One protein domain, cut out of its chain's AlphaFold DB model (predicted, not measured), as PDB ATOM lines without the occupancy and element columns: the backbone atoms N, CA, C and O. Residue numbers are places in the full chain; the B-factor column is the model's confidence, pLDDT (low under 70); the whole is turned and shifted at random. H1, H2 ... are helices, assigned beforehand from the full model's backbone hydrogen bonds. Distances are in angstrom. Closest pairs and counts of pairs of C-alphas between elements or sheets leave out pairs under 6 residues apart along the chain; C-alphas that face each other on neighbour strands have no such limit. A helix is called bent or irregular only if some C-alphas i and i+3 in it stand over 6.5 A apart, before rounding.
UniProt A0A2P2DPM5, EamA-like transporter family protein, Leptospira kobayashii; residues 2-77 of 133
ATOM      1  N   ILE A   2     -51.961  46.023  50.330       50.19
ATOM      2  CA  ILE A   2     -52.934  47.133  50.471       50.19
ATOM      3  C   ILE A   2     -53.796  47.333  49.203       50.19
ATOM      4  O   ILE A   2     -54.994  47.565  49.303       50.19
ATOM      5  N   GLN A   3     -53.229  47.159  48.001       51.25
ATOM      6  CA  GLN A   3     -53.998  47.245  46.747       51.25
ATOM      7  C   GLN A   3     -54.902  46.031  46.467       51.25
ATOM      8  O   GLN A   3     -55.932  46.177  45.812       51.25
ATOM      9  N   ILE A   4     -54.555  44.849  46.993       53.53
ATOM     10  CA  ILE A   4     -55.386  43.640  46.874       53.53
ATOM     11  C   ILE A   4     -56.665  43.826  47.691       53.53
ATOM     12  O   ILE A   4     -57.735  43.466  47.222       53.53
ATOM     13  N   ASP A   5     -56.575  44.467  48.857       50.62
ATOM     14  CA  ASP A   5     -57.721  44.736  49.732       50.62
ATOM     15  C   ASP A   5     -58.752  45.681  49.073       50.62
ATOM     16  O   ASP A   5     -59.962  45.472  49.166       50.62
ATOM     17  N   TYR A   6     -58.276  46.666  48.297       56.50
ATOM     18  CA  TYR A   6     -59.133  47.576  47.526       56.50
ATOM     19  C   TYR A   6     -59.875  46.870  46.373       56.50
ATOM     20  O   TYR A   6     -61.073  47.083  46.185       56.50
ATOM     21  N   PHE A   7     -59.198  45.992  45.622       53.03
ATOM     22  CA  PHE A   7     -59.800  45.264  44.490       53.03
ATOM     23  C   PHE A   7     -60.604  44.018  44.903       53.03
ATOM     24  O   PHE A   7     -61.551  43.622  44.220       53.03
ATOM     25  N   SER A   8     -60.280  43.427  46.051       48.53
ATOM     26  CA  SER A   8     -60.899  42.215  46.598       48.53
ATOM     27  C   SER A   8     -62.393  42.369  46.920       48.53
ATOM     28  O   SER A   8     -63.138  41.388  46.851       48.53
ATOM     29  N   LYS A   9     -62.862  43.594  47.200       53.03
ATOM     30  CA  LYS A   9     -64.290  43.891  47.421       53.03
ATOM     31  C   LYS A   9     -65.164  43.753  46.166       53.03
ATOM     32  O   LYS A   9     -66.382  43.716  46.304       53.03
ATOM     33  N   LYS A  10     -64.579  43.693  44.963       53.12
ATOM     34  CA  LYS A  10     -65.319  43.665  43.685       53.12
ATOM     35  C   LYS A  10     -65.160  42.375  42.870       53.12
ATOM     36  O   LYS A  10     -65.861  42.226  41.876       53.12
ATOM     37  N   VAL A  11     -64.277  41.450  43.264       57.84
ATOM     38  CA  VAL A  11     -63.949  40.252  42.465       57.84
ATOM     39  C   VAL A  11     -63.959  38.987  43.329       57.84
ATOM     40  O   VAL A  11     -63.438  38.963  44.449       57.84
ATOM     41  N   SER A  12     -64.567  37.921  42.802       60.53
ATOM     42  CA  SER A  12     -64.651  36.609  43.448       60.53
ATOM     43  C   SER A  12     -63.257  36.019  43.707       60.53
ATOM     44  O   SER A  12     -62.328  36.169  42.914       60.53
ATOM     45  N   GLU A  13     -63.104  35.337  44.846       63.00
ATOM     46  CA  GLU A  13     -61.840  34.726  45.300       63.00
ATOM     47  C   GLU A  13     -61.209  33.816  44.240       63.00
ATOM     48  O   GLU A  13     -59.996  33.825  44.041       63.00
ATOM     49  N   THR A  14     -62.045  33.084  43.504       66.62
ATOM     50  CA  THR A  14     -61.616  32.136  42.475       66.62
ATOM     51  C   THR A  14     -60.964  32.822  41.274       66.62
ATOM     52  O   THR A  14     -59.967  32.320  40.766       66.62
ATOM     53  N   SER A  15     -61.466  33.981  40.831       66.75
ATOM     54  CA  SER A  15     -60.902  34.684  39.670       66.75
ATOM     55  C   SER A  15     -59.504  35.242  39.949       66.75
ATOM     56  O   SER A  15     -58.656  35.230  39.059       66.75
ATOM     57  N   PHE A  16     -59.238  35.678  41.184       74.62
ATOM     58  CA  PHE A  16     -57.928  36.209  41.565       74.62
ATOM     59  C   PHE A  16     -56.857  35.112  41.625       74.62
ATOM     60  O   PHE A  16     -55.783  35.267  41.049       74.62
ATOM     61  N   VAL A  17     -57.174  33.972  42.250       77.81
ATOM     62  CA  VAL A  17     -56.245  32.833  42.354       77.81
ATOM     63  C   VAL A  17     -55.923  32.260  40.971       77.81
ATOM     64  O   VAL A  17     -54.757  32.000  40.678       77.81
ATOM     65  N   SER A  18     -56.921  32.123  40.092       79.81
ATOM     66  CA  SER A  18     -56.697  31.657  38.717       79.81
ATOM     67  C   SER A  18     -55.770  32.589  37.936       79.81
ATOM     68  O   SER A  18     -54.866  32.116  37.249       79.81
ATOM     69  N   PHE A  19     -55.951  33.907  38.069       83.69
ATOM     70  CA  PHE A  19     -55.078  34.884  37.421       83.69
ATOM     71  C   PHE A  19     -53.648  34.829  37.972       83.69
ATOM     72  O   PHE A  19     -52.694  34.826  37.199       83.69
ATOM     73  N   GLN A  20     -53.488  34.723  39.294       83.69
ATOM     74  CA  GLN A  20     -52.178  34.622  39.937       83.69
ATOM     75  C   GLN A  20     -51.412  33.371  39.486       83.69
ATOM     76  O   GLN A  20     -50.234  33.476  39.145       83.69
ATOM     77  N   ILE A  21     -52.066  32.206  39.444       85.50
ATOM     78  CA  ILE A  21     -51.440  30.953  38.992       85.50
ATOM     79  C   ILE A  21     -51.047  31.050  37.515       85.50
ATOM     80  O   ILE A  21     -49.925  30.695  37.160       85.50
ATOM     81  N   LEU A  22     -51.930  31.583  36.662       88.19
ATOM     82  CA  LEU A  22     -51.660  31.734  35.232       88.19
ATOM     83  C   LEU A  22     -50.492  32.692  34.974       88.19
ATOM     84  O   LEU A  22     -49.581  32.366  34.216       88.19
ATOM     85  N   PHE A  23     -50.489  33.848  35.636       88.69
ATOM     86  CA  PHE A  23     -49.420  34.834  35.508       88.69
ATOM     87  C   PHE A  23     -48.076  34.284  36.005       88.69
ATOM     88  O   PHE A  23     -47.061  34.428  35.326       88.69
ATOM     89  N   THR A  24     -48.078  33.588  37.148       86.81
ATOM     90  CA  THR A  24     -46.875  32.947  37.701       86.81
ATOM     91  C   THR A  24     -46.339  31.870  36.759       86.81
ATOM     92  O   THR A  24     -45.140  31.834  36.500       86.81
ATOM     93  N   GLY A  25     -47.214  31.032  36.192       87.38
ATOM     94  CA  GLY A  25     -46.816  29.993  35.239       87.38
ATOM     95  C   GLY A  25     -46.245  30.559  33.935       87.38
ATOM     96  O   GLY A  25     -45.248  30.051  33.420       87.38
ATOM     97  N   LEU A  26     -46.823  31.651  33.424       90.94
ATOM     98  CA  LEU A  26     -46.340  32.308  32.208       90.94
ATOM     99  C   LEU A  26     -44.963  32.942  32.429       90.94
ATOM    100  O   LEU A  26     -44.053  32.719  31.630       90.94
ATOM    101  N   LEU A  27     -44.778  33.664  33.538       90.06
ATOM    102  CA  LEU A  27     -43.472  34.216  33.896       90.06
ATOM    103  C   LEU A  27     -42.430  33.119  34.115       90.06
ATOM    104  O   LEU A  27     -41.329  33.230  33.586       90.06
ATOM    105  N   ALA A  28     -42.780  32.041  34.821       87.19
ATOM    106  CA  ALA A  28     -41.879  30.909  35.023       87.19
ATOM    107  C   ALA A  28     -41.423  30.300  33.687       87.19
ATOM    108  O   ALA A  28     -40.248  29.991  33.523       87.19
ATOM    109  N   THR A  29     -42.320  30.203  32.701       87.50
ATOM    110  CA  THR A  29     -41.987  29.687  31.362       87.50
ATOM    111  C   THR A  29     -41.004  30.599  30.620       87.50
ATOM    112  O   THR A  29     -40.087  30.107  29.966       87.50
ATOM    113  N   ILE A  30     -41.156  31.922  30.745       89.19
ATOM    114  CA  ILE A  30     -40.251  32.907  30.126       89.19
ATOM    115  C   ILE A  30     -38.883  32.929  30.822       89.19
ATOM    116  O   ILE A  30     -37.854  33.075  30.164       89.19
ATOM    117  N   VAL A  31     -38.863  32.792  32.149       87.00
ATOM    118  CA  VAL A  31     -37.644  32.883  32.967       87.00
ATOM    119  C   VAL A  31     -36.848  31.571  32.967       87.00
ATOM    120  O   VAL A  31     -35.626  31.608  33.052       87.00
ATOM    121  N   CYS A  32     -37.497  30.420  32.778       84.44
ATOM    122  CA  CYS A  32     -36.851  29.103  32.712       84.44
ATOM    123  C   CYS A  32     -35.611  29.038  31.781       84.44
ATOM    124  O   CYS A  32     -34.545  28.625  32.244       84.44
ATOM    125  N   PRO A  33     -35.664  29.489  30.508       82.94
ATOM    126  CA  PRO A  33     -34.482  29.493  29.641       82.94
ATOM    127  C   PRO A  33     -33.383  30.464  30.105       82.94
ATOM    128  O   PRO A  33     -32.204  30.202  29.869       82.94
ATOM    129  N   LEU A  34     -33.739  31.557  30.790       84.25
ATOM    130  CA  LEU A  34     -32.771  32.478  31.398       84.25
ATOM    131  C   LEU A  34     -32.046  31.824  32.582       84.25
ATOM    132  O   LEU A  34     -30.827  31.953  32.687       84.25
ATOM    133  N   GLU A  35     -32.752  31.087  33.442       81.38
ATOM    134  CA  GLU A  35     -32.117  30.378  34.561       81.38
ATOM    135  C   GLU A  35     -31.130  29.316  34.081       81.38
ATOM    136  O   GLU A  35     -30.037  29.212  34.632       81.38
ATOM    137  N   PHE A  36     -31.468  28.585  33.016       81.00
ATOM    138  CA  PHE A  36     -30.569  27.584  32.436       81.00
ATOM    139  C   PHE A  36     -29.286  28.206  31.856       81.00
ATOM    140  O   PHE A  36     -28.234  27.569  31.862       81.00
ATOM    141  N   TYR A  37     -29.359  29.457  31.387       82.75
ATOM    142  CA  TYR A  37     -28.213  30.194  30.855       82.75
ATOM    143  C   TYR A  37     -27.286  30.740  31.953       82.75
ATOM    144  O   TYR A  37     -26.068  30.617  31.842       82.75
ATOM    145  N   TYR A  38     -27.839  31.335  33.018       82.38
ATOM    146  CA  TYR A  38     -27.042  31.927  34.106       82.38
ATOM    147  C   TYR A  38     -26.575  30.911  35.153       82.38
ATOM    148  O   TYR A  38     -25.503  31.081  35.733       82.38
ATOM    149  N   PHE A  39     -27.357  29.857  35.390       80.19
ATOM    150  CA  PHE A  39     -27.056  28.797  36.350       80.19
ATOM    151  C   PHE A  39     -27.020  27.444  35.634       80.19
ATOM    152  O   PHE A  39     -27.928  26.624  35.815       80.19
ATOM    153  N   PRO A  40     -25.986  27.189  34.810       73.81
ATOM    154  CA  PRO A  40     -25.848  25.917  34.120       73.81
ATOM    155  C   PRO A  40     -25.738  24.797  35.158       73.81
ATOM    156  O   PRO A  40     -24.750  24.683  35.888       73.81
ATOM    157  N   ARG A  41     -26.789  23.979  35.266       66.88
ATOM    158  CA  ARG A  41     -26.792  22.817  36.155       66.88
ATOM    159  C   ARG A  41     -25.902  21.738  35.550       66.88
ATOM    160  O   ARG A  41     -26.085  21.351  34.402       66.88
ATOM    161  N   SER A  42     -24.957  21.241  36.346       59.50
ATOM    162  CA  SER A  42     -24.057  20.148  35.950       59.50
ATOM    163  C   SER A  42     -24.764  18.789  35.861       59.50
ATOM    164  O   SER A  42     -24.194  17.840  35.328       59.50
ATOM    165  N   GLU A  43     -25.987  18.682  36.382       66.38
ATOM    166  CA  GLU A  43     -26.800  17.470  36.351       66.38
ATOM    167  C   GLU A  43     -27.944  17.630  35.347       66.38
ATOM    168  O   GLU A  43     -28.692  18.612  35.383       66.38
ATOM    169  N   ALA A  44     -28.087  16.657  34.443       67.25
ATOM    170  CA  ALA A  44     -29.223  16.598  33.535       67.25
ATOM    171  C   ALA A  44     -30.518  16.424  34.342       67.25
ATOM    172  O   ALA A  44     -30.588  15.584  35.238       67.25
ATOM    173  N   ILE A  45     -31.553  17.202  34.013       70.62
ATOM    174  CA  ILE A  45     -32.873  17.069  34.639       70.62
ATOM    175  C   ILE A  45     -33.415  15.679  34.303       70.62
ATOM    176  O   ILE A  45     -33.778  15.401  33.160       70.62
ATOM    177  N   GLN A  46     -33.467  14.802  35.301       77.06
ATOM    178  CA  GLN A  46     -34.058  13.479  35.154       77.06
ATOM    179  C   GLN A  46     -35.578  13.608  35.286       77.06
ATOM    180  O   GLN A  46     -36.104  13.860  36.369       77.06
ATOM    181  N   LEU A  47     -36.291  13.458  34.168       81.62
ATOM    182  CA  LEU A  47     -37.758  13.471  34.111       81.62
ATOM    183  C   LEU A  47     -38.343  12.126  34.569       81.62
ATOM    184  O   LEU A  47     -39.090  11.478  33.837       81.62
ATOM    185  N   ASP A  48     -37.965  11.693  35.767       86.94
ATOM    186  CA  ASP A  48     -38.426  10.439  36.357       86.94
ATOM    187  C   ASP A  48     -39.816  10.591  37.010       86.94
ATOM    188  O   ASP A  48     -40.325  11.698  37.219       86.94
ATOM    189  N   ILE A  49     -40.444   9.477  37.378       89.38
ATOM    190  CA  ILE A  49     -41.737   9.454  38.067       89.38
ATOM    191  C   ILE A  49     -41.709  10.274  39.365       89.38
ATOM    192  O   ILE A  49     -42.666  10.988  39.658       89.38
ATOM    193  N   TYR A  50     -40.595  10.253  40.104       87.75
ATOM    194  CA  TYR A  50     -40.423  11.043  41.326       87.75
ATOM    195  C   TYR A  50     -40.478  12.551  41.065       87.75
ATOM    196  O   TYR A  50     -41.043  13.289  41.876       87.75
ATOM    197  N   PHE A  51     -39.957  13.011  39.922       87.62
ATOM    198  CA  PHE A  51     -40.045  14.414  39.523       87.62
ATOM    199  C   PHE A  51     -41.508  14.821  39.329       87.62
ATOM    200  O   PHE A  51     -41.968  15.794  39.929       87.62
ATOM    201  N   TRP A  52     -42.272  14.040  38.564       89.56
ATOM    202  CA  TRP A  52     -43.689  14.322  38.321       89.56
ATOM    203  C   TRP A  52     -44.537  14.244  39.589       89.56
ATOM    204  O   TRP A  52     -45.398  15.101  39.800       89.56
ATOM    205  N   VAL A  53     -44.267  13.276  40.468       92.75
ATOM    206  CA  VAL A  53     -44.923  13.184  41.780       92.75
ATOM    207  C   VAL A  53     -44.630  14.431  42.618       92.75
ATOM    208  O   VAL A  53     -45.562  15.014  43.175       92.75
ATOM    209  N   GLY A  54     -43.377  14.895  42.657       90.12
ATOM    210  CA  GLY A  54     -42.994  16.125  43.352       90.12
ATOM    211  C   GLY A  54     -43.681  17.371  42.785       90.12
ATOM    212  O   GLY A  54     -44.210  18.188  43.543       90.12
ATOM    213  N   VAL A  55     -43.750  17.497  41.457       89.38
ATOM    214  CA  VAL A  55     -44.443  18.605  40.776       89.38
ATOM    215  C   VAL A  55     -45.936  18.608  41.100       89.38
ATOM    216  O   VAL A  55     -46.487  19.657  41.437       89.38
ATOM    217  N   ILE A  56     -46.600  17.453  41.045       92.25
ATOM    218  CA  ILE A  56     -48.034  17.344  41.354       92.25
ATOM    219  C   ILE A  56     -48.287  17.664  42.830       92.25
ATOM    220  O   ILE A  56     -49.179  18.455  43.148       92.25
ATOM    221  N   TYR A  57     -47.479  17.098  43.730       91.44
ATOM    222  CA  TYR A  57     -47.595  17.327  45.167       91.44
ATOM    223  C   TYR A  57     -47.449  18.813  45.518       91.44
ATOM    224  O   TYR A  57     -48.320  19.390  46.174       91.44
ATOM    225  N   THR A  58     -46.390  19.460  45.029       89.81
ATOM    226  CA  THR A  58     -46.134  20.886  45.281       89.81
ATOM    227  C   THR A  58     -47.196  21.777  44.635       89.81
ATOM    228  O   THR A  58     -47.723  22.674  45.291       89.81
ATOM    229  N   SER A  59     -47.607  21.496  43.399       88.94
ATOM    230  CA  SER A  59     -48.627  22.297  42.707       88.94
ATOM    231  C   SER A  59     -49.980  22.272  43.424       88.94
ATOM    232  O   SER A  59     -50.640  23.305  43.544       88.94
ATOM    233  N   ILE A  60     -50.405  21.116  43.935       90.25
ATOM    234  CA  ILE A  60     -51.713  20.986  44.590       90.25
ATOM    235  C   ILE A  60     -51.656  21.497  46.031       90.25
ATOM    236  O   ILE A  60     -52.422  22.393  46.401       90.25
ATOM    237  N   PHE A  61     -50.760  20.937  46.846       90.19
ATOM    238  CA  PHE A  61     -50.732  21.212  48.281       90.19
ATOM    239  C   PHE A  61     -50.013  22.518  48.601       90.19
ATOM    240  O   PHE A  61     -50.562  23.345  49.326       90.19
ATOM    241  N   ALA A  62     -48.820  22.736  48.044       87.12
ATOM    242  CA  ALA A  62     -48.041  23.930  48.361       87.12
ATOM    243  C   ALA A  62     -48.584  25.177  47.647       87.12
ATOM    244  O   ALA A  62     -48.629  26.238  48.263       87.12
ATOM    245  N   THR A  63     -49.061  25.060  46.403       87.38
ATOM    246  CA  THR A  63     -49.512  26.224  45.619       87.38
ATOM    247  C   THR A  63     -51.021  26.450  45.697       87.38
ATOM    248  O   THR A  63     -51.452  27.465  46.249       87.38
ATOM    249  N   ILE A  64     -51.846  25.549  45.149       86.75
ATOM    250  CA  ILE A  64     -53.297  25.790  45.006       86.75
ATOM    251  C   ILE A  64     -53.967  25.942  46.374       86.75
ATOM    252  O   ILE A  64     -54.709  26.905  46.591       86.75
ATOM    253  N   LEU A  65     -53.721  25.006  47.294       87.88
ATOM    254  CA  LEU A  65     -54.356  25.013  48.610       87.88
ATOM    255  C   LEU A  65     -53.897  26.214  49.447       87.88
ATOM    256  O   LEU A  65     -54.741  26.974  49.929       87.88
ATOM    257  N   THR A  66     -52.584  26.432  49.557       87.62
ATOM    258  CA  THR A  66     -52.019  27.561  50.311       87.62
ATOM    259  C   THR A  66     -52.491  28.894  49.752       87.62
ATOM    260  O   THR A  66     -52.987  29.715  50.515       87.62
ATOM    261  N   THR A  67     -52.444  29.105  48.432       84.00
ATOM    262  CA  THR A  67     -52.867  30.377  47.815       84.00
ATOM    263  C   THR A  67     -54.367  30.616  47.992       84.00
ATOM    264  O   THR A  67     -54.786  31.753  48.219       84.00
ATOM    265  N   LYS A  68     -55.199  29.563  47.958       84.25
ATOM    266  CA  LYS A  68     -56.633  29.675  48.269       84.25
ATOM    267  C   LYS A  68     -56.874  30.107  49.712       84.25
ATOM    268  O   LYS A  68     -57.630  31.047  49.948       84.25
ATOM    269  N   ILE A  69     -56.235  29.432  50.668       86.19
ATOM    270  CA  ILE A  69     -56.332  29.756  52.096       86.19
ATOM    271  C   ILE A  69     -55.827  31.183  52.330       86.19
ATOM    272  O   ILE A  69     -56.538  32.003  52.907       86.19
ATOM    273  N   GLN A  70     -54.642  31.503  51.814       83.75
ATOM    274  CA  GLN A  70     -54.008  32.811  51.924       83.75
ATOM    275  C   GLN A  70     -54.931  33.905  51.388       83.75
ATOM    276  O   GLN A  70     -55.223  34.852  52.110       83.75
ATOM    277  N   THR A  71     -55.468  33.742  50.176       82.06
ATOM    278  CA  THR A  71     -56.381  34.714  49.563       82.06
ATOM    279  C   THR A  71     -57.652  34.888  50.390       82.06
ATOM    280  O   THR A  71     -58.080  36.016  50.609       82.06
ATOM    281  N   ARG A  72     -58.243  33.802  50.905       81.69
ATOM    282  CA  ARG A  72     -59.455  33.861  51.735       81.69
ATOM    283  C   ARG A  72     -59.211  34.595  53.055       81.69
ATOM    284  O   ARG A  72     -59.973  35.489  53.413       81.69
ATOM    285  N   PHE A  73     -58.146  34.250  53.776       80.75
ATOM    286  CA  PHE A  73     -57.838  34.857  55.075       80.75
ATOM    287  C   PHE A  73     -57.275  36.276  54.958       80.75
ATOM    288  O   PHE A  73     -57.526  37.096  55.842       80.75
ATOM    289  N   GLN A  74     -56.594  36.611  53.860       75.94
ATOM    290  CA  GLN A  74     -56.142  37.977  53.581       75.94
ATOM    291  C   GLN A  74     -57.301  38.981  53.504       75.94
ATOM    292  O   GLN A  74     -57.095  40.136  53.855       75.94
ATOM    293  N   LYS A  75     -58.509  38.557  53.102       70.12
ATOM    294  CA  LYS A  75     -59.708  39.423  53.076       70.12
ATOM    295  C   LYS A  75     -60.300  39.694  54.458       70.12
ATOM    296  O   LYS A  75     -61.057  40.644  54.631       70.12
ATOM    297  N   ILE A  76     -60.019  38.817  55.421       76.81
ATOM    298  CA  ILE A  76     -60.627  38.832  56.759       76.81
ATOM    299  C   ILE A  76     -59.686  39.510  57.765       76.81
ATOM    300  O   ILE A  76     -60.129  40.142  58.724       76.81
ATOM    301  N   ILE A  77     -58.374  39.383  57.562       78.75
ATOM    302  CA  ILE A  77     -57.348  39.879  58.478       78.75
ATOM    303  C   ILE A  77     -56.824  41.232  57.990       78.75
ATOM    304  O   ILE A  77     -56.460  41.387  56.831       78.75
TER     305      ILE A  77
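AT A GLANCE: This is residues 2 to 77 of the 133 residues of the protein "EamA-like transporter family protein" of Leptospira kobayashii (UniProt A0A2P2DPM5). Two long helices, H2 and H3, make an open V: they meet where residues 13 to 17 of H2 touch residues 67 to 72 of H3, and a link of residues 39 to 48 bridges their spread ends. The short helix H1 lies at the closed end of the V, near the last residues of H3, while residues 22 to 58 stick out. The printed part has 76 residues with three named helices, in the order H1, H2, H3, and no named strand; the class is all helix. The whole is loose, with a radius of gyration of the C-alphas of 16.3 A, and elongated, spanning 47 by 26 by 18 A.

IN THESE COORDINATES: Find C-alpha 2 at (-52.934, 47.133, 50.471); here H1 begins, and it runs through residues 2 to 8. After a tight link of 4 residues, look for C-alpha 13 at (-61.840, 34.726, 45.300), where H2 starts; it covers residues 13 to 38 and measures 36.7 A from first to last C-alpha. H2 has a kink of 38 degrees near residue 31, and it is only just irregular: C-alphas 30 and 33 are 6.7 A apart. A short link of 10 residues leads to H3, residues 49 to 74, 35.5 A from first to last C-alpha, which ends with C-alpha 74 at (-56.142, 37.977, 53.581). H3 is neither bent nor irregular, but only just: C-alphas 62 and 65 are 6.4 A apart.

HOW THE PARTS SIT: Look first at H1, which meets H2 only through their link. H1 is close to H3 but not clearly touching: the closest C-alphas are those of Asp 5 and Gln 74, 7.9 A apart. The lines of H1 and H3 stand about perpendicular, at 89 degrees. H2 and H3 form a helical hairpin and touch, their closest C-alphas being those of Val 17 and Lys 68, 6.7 A apart. They run opposite ways at a steep tilt of 45 degrees, with centres 14.2 A apart. Along the backbones, O i to N i+4 pairs are within hydrogen-bond range in 2 of 3 cases in H1, 20 of 22 in H2 and 19 of 22 in H3.

THE WHOLE: The two C-alphas farthest apart are those of Lys 10 and Ser 42, at 48.1 A, while those of Ile 2 and Ile 77, the first and last printed residues, are 11.7 A apart. Without residues 22 to 58, which stand free, the body of 39 residues spans 28 by 20 by 14 A. The printed part has no cut, and no link is long. In this predicted model the mean pLDDT of the printed part is 78.3; look for values under 70 at residues 2 to 15 and 41 to 44.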